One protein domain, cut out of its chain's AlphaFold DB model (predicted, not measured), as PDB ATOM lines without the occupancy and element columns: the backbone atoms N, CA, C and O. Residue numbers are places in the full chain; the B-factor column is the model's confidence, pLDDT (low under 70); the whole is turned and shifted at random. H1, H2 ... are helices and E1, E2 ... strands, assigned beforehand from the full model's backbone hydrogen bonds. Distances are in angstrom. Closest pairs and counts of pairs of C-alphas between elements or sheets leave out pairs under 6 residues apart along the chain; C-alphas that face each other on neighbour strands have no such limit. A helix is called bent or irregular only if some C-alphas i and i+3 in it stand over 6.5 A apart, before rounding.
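Overview. This is residues 190 to 265 of the 296 residues of an uncharacterized protein of Gemmobacter caeni (UniProt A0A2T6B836). What is the shape? A strongly twisted meander sheet, E1 E2 E3, each strand the antiparallel neighbour of the one before, has H1 over one face and H2 over the other. What is printed? The 76 residues, class mixed, hold three strands, then two helices. They are compact: radius of gyration of the C-alphas 12.0 A, spans 29 by 28 by 20 A.

Along the chain. Where are the strands? E1, residues 190 to 197, 19.5 A, begins at C-alpha 190 (80.054, 53.422, 116.658); E2 is residues 203 to 210, 22.1 A; E3 is residues 218 to 223, 16.3 A. The helices? H1, residues 224 to 237, 16.9 A, is irregular, C-alphas 233 and 236 being 9.5 A apart; H2, residues 255 to 264, 14.4 A, ends at C-alpha 264 (80.627, 37.028, 117.935).

Arrangement. What pairs the strands? Hairpin E1 and E2, at 152 degrees, has N 193 and O 207 within hydrogen-bond range, 2.8 A; hairpin E2 and E3, at 142 degrees, has N 206 and O 220, 2.8 A. Where are the helices? H1 is on the sheet, height 9.9 A, over E1 and E2; its closest C-alphas to E2 are Arg 224 and Val 203, 5.2 A. H2 is on the opposite face, over E3 and only just E1, with 3 C-alphas; its closest C-alphas to E1 are Asp 257 and Ile 196, 6.9 A. Are their O i to N i+4 pairs within range? Every pair in H2 is, and 8 of 10 in H1.

Size, cuts and confidence. How large is it? The farthest C-alphas, Pro 201 and Asp 213, are 32.7 A apart. Any cut, long link or low confidence? The printed part has no cut, H1 to H2 is a long link of 17 residues, and no printed residue is under 70 in pLDDT.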
ATOM      1  N   ARG A 190      79.431  54.639 116.130       95.44
ATOM      2  CA  ARG A 190      80.054  53.422 116.658       95.44
ATOM      3  C   ARG A 190      80.987  53.705 117.836       95.44
ATOM      4  O   ARG A 190      81.963  54.449 117.732       95.44
ATOM      5  N   GLU A 191      80.690  53.087 118.974       96.06
ATOM      6  CA  GLU A 191      81.538  53.077 120.167       96.06
ATOM      7  C   GLU A 191      82.478  51.880 120.178       96.06
ATOM      8  O   GLU A 191      82.170  50.850 119.585       96.06
ATOM      9  N   ILE A 192      83.619  52.005 120.853       97.19
ATOM     10  CA  ILE A 192      84.578  50.905 120.965       97.19
ATOM     11  C   ILE A 192      84.235  50.046 122.180       97.19
ATOM     12  O   ILE A 192      84.393  50.469 123.322       97.19
ATOM     13  N   GLU A 193      83.796  48.818 121.920       96.00
ATOM     14  CA  GLU A 193      83.432  47.834 122.939       96.00
ATOM     15  C   GLU A 193      84.663  47.077 123.455       96.00
ATOM     16  O   GLU A 193      84.810  46.840 124.657       96.00
ATOM     17  N   ARG A 194      85.571  46.686 122.550       96.94
ATOM     18  CA  ARG A 194      86.760  45.894 122.894       96.94
ATOM     19  C   ARG A 194      87.951  46.249 122.017       96.94
ATOM     20  O   ARG A 194      87.798  46.551 120.841       96.94
ATOM     21  N   VAL A 195      89.150  46.136 122.586       97.94
ATOM     22  CA  VAL A 195      90.427  46.313 121.883       97.94
ATOM     23  C   VAL A 195      91.246  45.035 122.029       97.94
ATOM     24  O   VAL A 195      91.473  44.566 123.143       97.94
ATOM     25  N   ILE A 196      91.680  44.470 120.907       98.12
ATOM     26  CA  ILE A 196      92.396  43.198 120.806       98.12
ATOM     27  C   ILE A 196      93.749  43.444 120.135       98.12
ATOM     28  O   ILE A 196      93.855  44.155 119.133       98.12
ATOM     29  N   ARG A 197      94.810  42.853 120.695       97.81
ATOM     30  CA  ARG A 197      96.157  42.923 120.110       97.81
ATOM     31  C   ARG A 197      96.276  41.945 118.948       97.81
ATOM     32  O   ARG A 197      95.815  40.810 119.044       97.81
ATOM     33  N   THR A 198      96.951  42.368 117.887       96.88
ATOM     34  CA  THR A 198      97.256  41.502 116.745       96.88
ATOM     35  C   THR A 198      98.722  41.047 116.780       96.88
ATOM     36  O   THR A 198      99.472  41.384 117.699       96.88
ATOM     37  N   ALA A 199      99.123  40.219 115.818       95.44
ATOM     38  CA  ALA A 199     100.501  39.774 115.635       95.44
ATOM     39  C   ALA A 199     101.414  40.905 115.136       95.44
ATOM     40  O   ALA A 199     102.622  40.847 115.360       95.44
ATOM     41  N   ASP A 200     100.841  41.923 114.492       96.31
ATOM     42  CA  ASP A 200     101.535  43.169 114.193       96.31
ATOM     43  C   ASP A 200     101.387  44.118 115.399       96.31
ATOM     44  O   ASP A 200     100.263  44.494 115.748       96.31
ATOM     45  N   PRO A 201     102.484  44.509 116.074       97.19
ATOM     46  CA  PRO A 201     102.414  45.372 117.251       97.19
ATOM     47  C   PRO A 201     101.891  46.788 116.957       97.19
ATOM     48  O   PRO A 201     101.506  47.475 117.911       97.19
ATOM     49  N   GLU A 202     101.864  47.208 115.689       97.62
ATOM     50  CA  GLU A 202     101.369  48.515 115.241       97.62
ATOM     51  C   GLU A 202      99.885  48.499 114.858       97.62
ATOM     52  O   GLU A 202      99.293  49.559 114.637       97.62
ATOM     53  N   VAL A 203      99.255  47.320 114.820       97.44
ATOM     54  CA  VAL A 203      97.845  47.156 114.454       97.44
ATOM     55  C   VAL A 203      97.057  46.551 115.610       97.44
ATOM     56  O   VAL A 203      97.429  45.537 116.210       97.44
ATOM     57  N   LEU A 204      95.918  47.167 115.901       98.12
ATOM     58  CA  LEU A 204      94.923  46.672 116.842       98.12
ATOM     59  C   LEU A 204      93.671  46.261 116.075       98.12
ATOM     60  O   LEU A 204      93.326  46.873 115.068       98.12
ATOM     61  N   LEU A 205      92.966  45.257 116.584       97.62
ATOM     62  CA  LEU A 205      91.591  44.993 116.187       97.62
ATOM     63  C   LEU A 205      90.673  45.607 117.241       97.62
ATOM     64  O   LEU A 205      90.758  45.258 118.419       97.62
ATOM     65  N   VAL A 206      89.804  46.520 116.833       97.75
ATOM     66  CA  VAL A 206      88.750  47.062 117.687       97.75
ATOM     67  C   VAL A 206      87.426  46.427 117.308       97.75
ATOM     68  O   VAL A 206      87.117  46.277 116.133       97.75
ATOM     69  N   VAL A 207      86.645  46.041 118.308       97.25
ATOM     70  CA  VAL A 207      85.253  45.646 118.116       97.25
ATOM     71  C   VAL A 207      84.402  46.843 118.486       97.25
ATOM     72  O   VAL A 207      84.498  47.344 119.609       97.25
ATOM     73  N   SER A 208      83.633  47.327 117.520       96.56
ATOM     74  CA  SER A 208      82.774  48.493 117.648       96.56
ATOM     75  C   SER A 208      81.305  48.084 117.734       96.56
ATOM     76  O   SER A 208      80.943  47.004 117.278       96.56
ATOM     77  N   ARG A 209      80.449  48.943 118.292       95.19
ATOM     78  CA  ARG A 209      78.995  48.740 118.341       95.19
ATOM     79  C   ARG A 209      78.265  50.056 118.111       95.19
ATOM     80  O   ARG A 209      78.701  51.096 118.601       95.19
ATOM     81  N   ARG A 210      77.149  50.036 117.382       92.38
ATOM     82  CA  ARG A 210      76.333  51.243 117.174       92.38
ATOM     83  C   ARG A 210      75.583  51.613 118.448       92.38
ATOM     84  O   ARG A 210      74.908  50.785 119.052       92.38
ATOM     85  N   THR A 211      75.678  52.880 118.842       88.38
ATOM     86  CA  THR A 211      75.074  53.375 120.092       88.38
ATOM     87  C   THR A 211      73.554  53.519 120.042       88.38
ATOM     88  O   THR A 211      72.896  53.358 121.066       88.38
ATOM     89  N   ARG A 212      72.984  53.838 118.872       85.81
ATOM     90  CA  ARG A 212      71.557  54.173 118.723       85.81
ATOM     91  C   ARG A 212      70.641  52.956 118.857       85.81
ATOM     92  O   ARG A 212      69.610  53.037 119.516       85.81
ATOM     93  N   ASP A 213      70.997  51.864 118.196       86.56
ATOM     94  CA  ASP A 213      70.174  50.660 118.055       86.56
ATOM     95  C   ASP A 213      70.841  49.408 118.635       86.56
ATOM     96  O   ASP A 213      70.204  48.358 118.708       86.56
ATOM     97  N   GLY A 214      72.096  49.510 119.086       83.25
ATOM     98  CA  GLY A 214      72.841  48.365 119.590       83.25
ATOM     99  C   GLY A 214      73.076  47.304 118.519       83.25
ATOM    100  O   GLY A 214      73.156  46.131 118.884       83.25
ATOM    101  N   ALA A 215      73.140  47.707 117.238       83.94
ATOM    102  CA  ALA A 215      73.387  46.808 116.113       83.94
ATOM    103  C   ALA A 215      74.606  45.911 116.352       83.94
ATOM    104  O   ALA A 215      75.464  46.219 117.187       83.94
ATOM    105  N   ASP A 216      74.663  44.813 115.598       87.69
ATOM    106  CA  ASP A 216      75.678  43.787 115.779       87.69
ATOM    107  C   ASP A 216      77.089  44.394 115.823       87.69
ATOM    108  O   ASP A 216      77.397  45.347 115.091       87.69
ATOM    109  N   PRO A 217      77.943  43.888 116.730       94.00
ATOM    110  CA  PRO A 217      79.304  44.371 116.829       94.00
ATOM    111  C   PRO A 217      80.003  44.225 115.476       94.00
ATOM    112  O   PRO A 217      79.670  43.327 114.711       94.00
ATOM    113  N   GLU A 218      80.990  45.067 115.180       94.50
ATOM    114  CA  GLU A 218      81.815  44.934 113.974       94.50
ATOM    115  C   GLU A 218      83.304  45.046 114.294       94.50
ATOM    116  O   GLU A 218      83.698  45.866 115.128       94.50
ATOM    117  N   PRO A 219      84.157  44.225 113.662       96.25
ATOM    118  CA  PRO A 219      85.592  44.302 113.846       96.25
ATOM    119  C   PRO A 219      86.226  45.268 112.838       96.25
ATOM    120  O   PRO A 219      86.041  45.132 111.629       96.25
ATOM    121  N   HIS A 220      87.068  46.171 113.330       96.31
ATOM    122  CA  HIS A 220      87.860  47.095 112.519       96.31
ATOM    123  C   HIS A 220      89.335  46.958 112.884       96.31
ATOM    124  O   HIS A 220      89.691  46.873 114.061       96.31
ATOM    125  N   TYR A 221      90.208  46.945 111.884       96.50
ATOM    126  CA  TYR A 221      91.648  46.983 112.110       96.50
ATOM    127  C   TYR A 221      92.102  48.436 112.078       96.50
ATOM    128  O   TYR A 221      91.813  49.155 111.127       96.50
ATOM    129  N   VAL A 222      92.806  48.876 113.116       97.81
ATOM    130  CA  VAL A 222      93.211  50.275 113.292       97.81
ATOM    131  C   VAL A 222      94.676  50.374 113.679       97.81
ATOM    132  O   VAL A 222      95.242  49.460 114.285       97.81
ATOM    133  N   THR A 223      95.297  51.511 113.380       98.12
ATOM    134  CA  THR A 223      96.644  51.793 113.885       98.12
ATOM    135  C   THR A 223      96.629  51.910 115.408       98.12
ATOM    136  O   THR A 223      95.768  52.564 116.010       98.12
ATOM    137  N   ARG A 224      97.632  51.316 116.054       97.88
ATOM    138  CA  ARG A 224      97.836  51.428 117.497       97.88
ATOM    139  C   ARG A 224      98.056  52.875 117.923       97.88
ATOM    140  O   ARG A 224      97.458  53.317 118.900       97.88
ATOM    141  N   TRP A 225      98.877  53.611 117.175       97.44
ATOM    142  CA  TRP A 225      99.156  55.020 117.446       97.44
ATOM    143  C   TRP A 225      97.893  55.893 117.380       97.44
ATOM    144  O   TRP A 225      97.670  56.714 118.275       97.44
ATOM    145  N   GLY A 226      97.040  55.689 116.365       96.81
ATOM    146  CA  GLY A 226      95.767  56.402 116.238       96.81
ATOM    147  C   GLY A 226      94.850  56.126 117.429       96.81
ATOM    148  O   GLY A 226      94.356  57.061 118.059       96.81
ATOM    149  N   HIS A 227      94.718  54.854 117.816       97.69
ATOM    150  CA  HIS A 227      93.955  54.464 119.001       97.69
ATOM    151  C   HIS A 227      94.505  55.067 120.302       97.69
ATOM    152  O   HIS A 227      93.744  55.627 121.085       97.69
ATOM    153  N   GLU A 228      95.815  54.990 120.555       97.38
ATOM    154  CA  GLU A 228      96.424  55.546 121.773       97.38
ATOM    155  C   GLU A 228      96.250  57.073 121.851       97.38
ATOM    156  O   GLU A 228      95.959  57.611 122.923       97.38
ATOM    157  N   THR A 229      96.349  57.764 120.714       95.94
ATOM    158  CA  THR A 229      96.131  59.213 120.618       95.94
ATOM    159  C   THR A 229      94.667  59.581 120.880       95.94
ATOM    160  O   THR A 229      94.388  60.473 121.687       95.94
ATOM    161  N   ALA A 230      93.720  58.868 120.261       95.75
ATOM    162  CA  ALA A 230      92.284  59.051 120.483       95.75
ATOM    163  C   ALA A 230      91.891  58.757 121.939       95.75
ATOM    164  O   ALA A 230      91.194  59.556 122.569       95.75
ATOM    165  N   LEU A 231      92.408  57.670 122.515       96.19
ATOM    166  CA  LEU A 231      92.181  57.293 123.908       96.19
ATOM    167  C   LEU A 231      92.745  58.340 124.874       96.19
ATOM    168  O   LEU A 231      92.095  58.683 125.861       96.19
ATOM    169  N   ALA A 232      93.923  58.900 124.595       92.00
ATOM    170  CA  ALA A 232      94.481  59.980 125.403       92.00
ATOM    171  C   ALA A 232      93.626  61.261 125.343       92.00
ATOM    172  O   ALA A 232      93.551  61.995 126.332       92.00
ATOM    173  N   ARG A 233      92.980  61.529 124.199       92.56
ATOM    174  CA  ARG A 233      92.178  62.739 123.962       92.56
ATOM    175  C   ARG A 233      90.751  62.638 124.505       92.56
ATOM    176  O   ARG A 233      90.274  63.596 125.116       92.56
ATOM    177  N   PHE A 234      90.082  61.509 124.283       94.62
ATOM    178  CA  PHE A 234      88.649  61.317 124.543       94.62
ATOM    179  C   PHE A 234      88.365  60.292 125.654       94.62
ATOM    180  O   PHE A 234      87.265  60.246 126.215       94.62
ATOM    181  N   GLY A 235      89.370  59.515 126.061       93.81
ATOM    182  CA  GLY A 235      89.197  58.437 127.027       93.81
ATOM    183  C   GLY A 235      88.261  57.353 126.479       93.81
ATOM    184  O   GLY A 235      88.261  57.114 125.275       93.81
ATOM    185  N   PRO A 236      87.453  56.699 127.329       94.06
ATOM    186  CA  PRO A 236      86.553  55.626 126.893       94.06
ATOM    187  C   PRO A 236      85.421  56.070 125.950       94.06
ATOM    188  O   PRO A 236      84.775  55.215 125.367       94.06
ATOM    189  N   ASP A 237      85.180  57.375 125.780       94.44
ATOM    190  CA  ASP A 237      84.136  57.910 124.885       94.44
ATOM    191  C   ASP A 237      84.648  58.161 123.448       94.44
ATOM    192  O   ASP A 237      84.044  58.918 122.678       94.44
ATOM    193  N   LEU A 238      85.800  57.581 123.093       96.12
ATOM    194  CA  LEU A 238      86.300  57.607 121.721       96.12
ATOM    195  C   LEU A 238      85.382  56.778 120.805       96.12
ATOM    196  O   LEU A 238      84.785  55.783 121.222       96.12
ATOM    197  N   ARG A 239      85.247  57.214 119.555       96.44
ATOM    198  CA  ARG A 239      84.398  56.604 118.523       96.44
ATOM    199  C   ARG A 239      85.258  55.980 117.435       96.44
ATOM    200  O   ARG A 239      86.444  56.290 117.336       96.44
ATOM    201  N   LEU A 240      84.661  55.138 116.596       96.94
ATOM    202  CA  LEU A 240      85.360  54.573 115.438       96.94
ATOM    203  C   LEU A 240      85.900  55.675 114.510       96.94
ATOM    204  O   LEU A 240      87.046  55.590 114.087       96.94
ATOM    205  N   SER A 241      85.143  56.759 114.310       96.00
ATOM    206  CA  SER A 241      85.579  57.942 113.548       96.00
ATOM    207  C   SER A 241      86.856  58.621 114.073       96.00
ATOM    208  O   SER A 241      87.419  59.473 113.394       96.00
ATOM    209  N   ASP A 242      87.287  58.316 115.303       96.50
ATOM    210  CA  ASP A 242      88.521  58.857 115.893       96.50
ATOM    211  C   ASP A 242      89.756  58.014 115.571       96.50
ATOM    212  O   ASP A 242      90.874  58.372 115.952       96.50
ATOM    213  N   LEU A 243      89.553  56.863 114.933       96.94
ATOM    214  CA  LEU A 243      90.577  55.872 114.672       96.94
ATOM    215  C   LEU A 243      91.021  55.931 113.214       96.94
ATOM    216  O   LEU A 243      90.287  56.333 112.318       96.94
ATOM    217  N   ILE A 244      92.261  55.508 112.983       95.69
ATOM    218  CA  ILE A 244      92.826  55.395 111.640       95.69
ATOM    219  C   ILE A 244      92.754  53.923 111.263       95.69
ATOM    220  O   ILE A 244      93.552  53.128 111.774       95.69
ATOM    221  N   GLU A 245      91.790  53.570 110.418       95.25
ATOM    222  CA  GLU A 245      91.637  52.207 109.911       95.25
ATOM    223  C   GLU A 245      92.805  51.808 109.003       95.25
ATOM    224  O   GLU A 245      93.380  52.626 108.280       95.25
ATOM    225  N   VAL A 246      93.172  50.528 109.054       95.81
ATOM    226  CA  VAL A 246      94.197  49.930 108.200       95.81
ATOM    227  C   VAL A 246      93.598  48.788 107.394       95.81
ATOM    228  O   VAL A 246      92.784  48.012 107.886       95.81
ATOM    229  N   GLY A 247      94.036  48.651 106.144       91.12
ATOM    230  CA  GLY A 247      93.576  47.562 105.281       91.12
ATOM    231  C   GLY A 247      94.214  46.204 105.574       91.12
ATOM    232  O   GLY A 247      93.799  45.191 105.013       91.12
ATOM    233  N   THR A 248      95.242  46.157 106.422       88.94
ATOM    234  CA  THR A 248      95.894  44.908 106.812       88.94
ATOM    235  C   THR A 248      95.081  44.190 107.882       88.94
ATOM    236  O   THR A 248      94.475  44.810 108.752       88.94
ATOM    237  N   ARG A 249      95.095  42.853 107.844       91.56
ATOM    238  CA  ARG A 249      94.414  41.996 108.825       91.56
ATOM    239  C   ARG A 249      95.399  41.019 109.465       91.56
ATOM    240  O   ARG A 249      95.430  39.849 109.086       91.56
ATOM    241  N   PRO A 250      96.277  41.478 110.372       90.50
ATOM    242  CA  PRO A 250      97.241  40.594 111.008       90.50
ATOM    243  C   PRO A 250      96.532  39.562 111.890       90.50
ATOM    244  O   PRO A 250      95.467  39.823 112.456       90.50
ATOM    245  N   ALA A 251      97.147  38.388 112.033       92.88
ATOM    246  CA  ALA A 251      96.606  37.308 112.849       92.88
ATOM    247  C   ALA A 251      96.448  37.731 114.318       92.88
ATOM    248  O   ALA A 251      97.206  38.552 114.827       92.88
ATOM    249  N   ILE A 252      95.504  37.123 115.033       95.81
ATOM    250  CA  ILE A 252      95.291  37.385 116.462       95.81
ATOM    251  C   ILE A 252      95.981  36.277 117.255       95.81
ATOM    252  O   ILE A 252      95.538  35.130 117.170       95.81
ATOM    253  N   PRO A 253      97.075  36.563 117.989       93.06
ATOM    254  CA  PRO A 253      97.908  35.532 118.603       93.06
ATOM    255  C   PRO A 253      97.253  34.888 119.830       93.06
ATOM    256  O   PRO A 253      97.466  33.697 120.072       93.06
ATOM    257  N   ASP A 254      96.419  35.628 120.563       95.69
ATOM    258  CA  ASP A 254      95.770  35.134 121.776       95.69
ATOM    259  C   ASP A 254      94.602  34.169 121.460       95.69
ATOM    260  O   ASP A 254      93.671  34.532 120.732       95.69
ATOM    261  N   PRO A 255      94.613  32.923 121.976       95.06
ATOM    262  CA  PRO A 255      93.526  31.969 121.751       95.06
ATOM    263  C   PRO A 255      92.179  32.389 122.350       95.06
ATOM    264  O   PRO A 255      91.144  32.027 121.787       95.06
ATOM    265  N   GLY A 256      92.178  33.115 123.471       96.56
ATOM    266  CA  GLY A 256      90.966  33.586 124.139       96.56
ATOM    267  C   GLY A 256      90.259  34.668 123.329       96.56
ATOM    268  O   GLY A 256      89.047  34.586 123.128       96.56
ATOM    269  N   ASP A 257      91.012  35.618 122.779       96.69
ATOM    270  CA  ASP A 257      90.490  36.632 121.862       96.69
ATOM    271  C   ASP A 257      89.963  36.001 120.564       96.69
ATOM    272  O   ASP A 257      88.873  36.352 120.112       96.69
ATOM    273  N   ARG A 258      90.651  34.996 120.000       95.06
ATOM    274  CA  ARG A 258      90.120  34.238 118.847       95.06
ATOM    275  C   ARG A 258      88.813  33.513 119.175       95.06
ATOM    276  O   ARG A 258      87.907  33.493 118.346       95.06
ATOM    277  N   ALA A 259      88.713  32.895 120.352       94.94
ATOM    278  CA  ALA A 259      87.493  32.217 120.786       94.94
ATOM    279  C   ALA A 259      86.335  33.209 120.973       94.94
ATOM    280  O   ALA A 259      85.222  32.931 120.533       94.94
ATOM    281  N   PHE A 260      86.613  34.378 121.560       95.38
ATOM    282  CA  PHE A 260      85.654  35.475 121.660       95.38
ATOM    283  C   PHE A 260      85.150  35.904 120.276       95.38
ATOM    284  O   PHE A 260      83.942  35.930 120.058       95.38
ATOM    285  N   LEU A 261      86.057  36.169 119.331       95.12
ATOM    286  CA  LEU A 261      85.686  36.620 117.989       95.12
ATOM    287  C   LEU A 261      84.878  35.575 117.229       95.12
ATOM    288  O   LEU A 261      83.867  35.930 116.651       95.12
ATOM    289  N   ARG A 262      85.231  34.289 117.300       94.31
ATOM    290  CA  ARG A 262      84.410  33.211 116.711       94.31
ATOM    291  C   ARG A 262      83.008  33.122 117.314       94.31
ATOM    292  O   ARG A 262      82.078  32.708 116.636       94.31
ATOM    293  N   GLY A 263      82.867  33.476 118.592       94.50
ATOM    294  CA  GLY A 263      81.572  33.527 119.267       94.50
ATOM    295  C   GLY A 263      80.712  34.724 118.855       94.50
ATOM    296  O   GLY A 263      79.493  34.636 118.954       94.50
ATOM    297  N   GLN A 264      81.326  35.825 118.411       94.12
ATOM    298  CA  GLN A 264      80.627  37.028 117.935       94.12
ATOM    299  C   GLN A 264      80.424  37.035 116.412       94.12
ATOM    300  O   GLN A 264      79.424  37.537 115.919       94.12
ATOM    301  N   PHE A 265      81.363  36.455 115.669       93.19
ATOM    302  CA  PHE A 265      81.481  36.548 114.220       93.19
ATOM    303  C   PHE A 265      81.595  35.146 113.631       93.19
ATOM    304  O   PHE A 265      82.661  34.528 113.657       93.19
TER     305      PHE A 265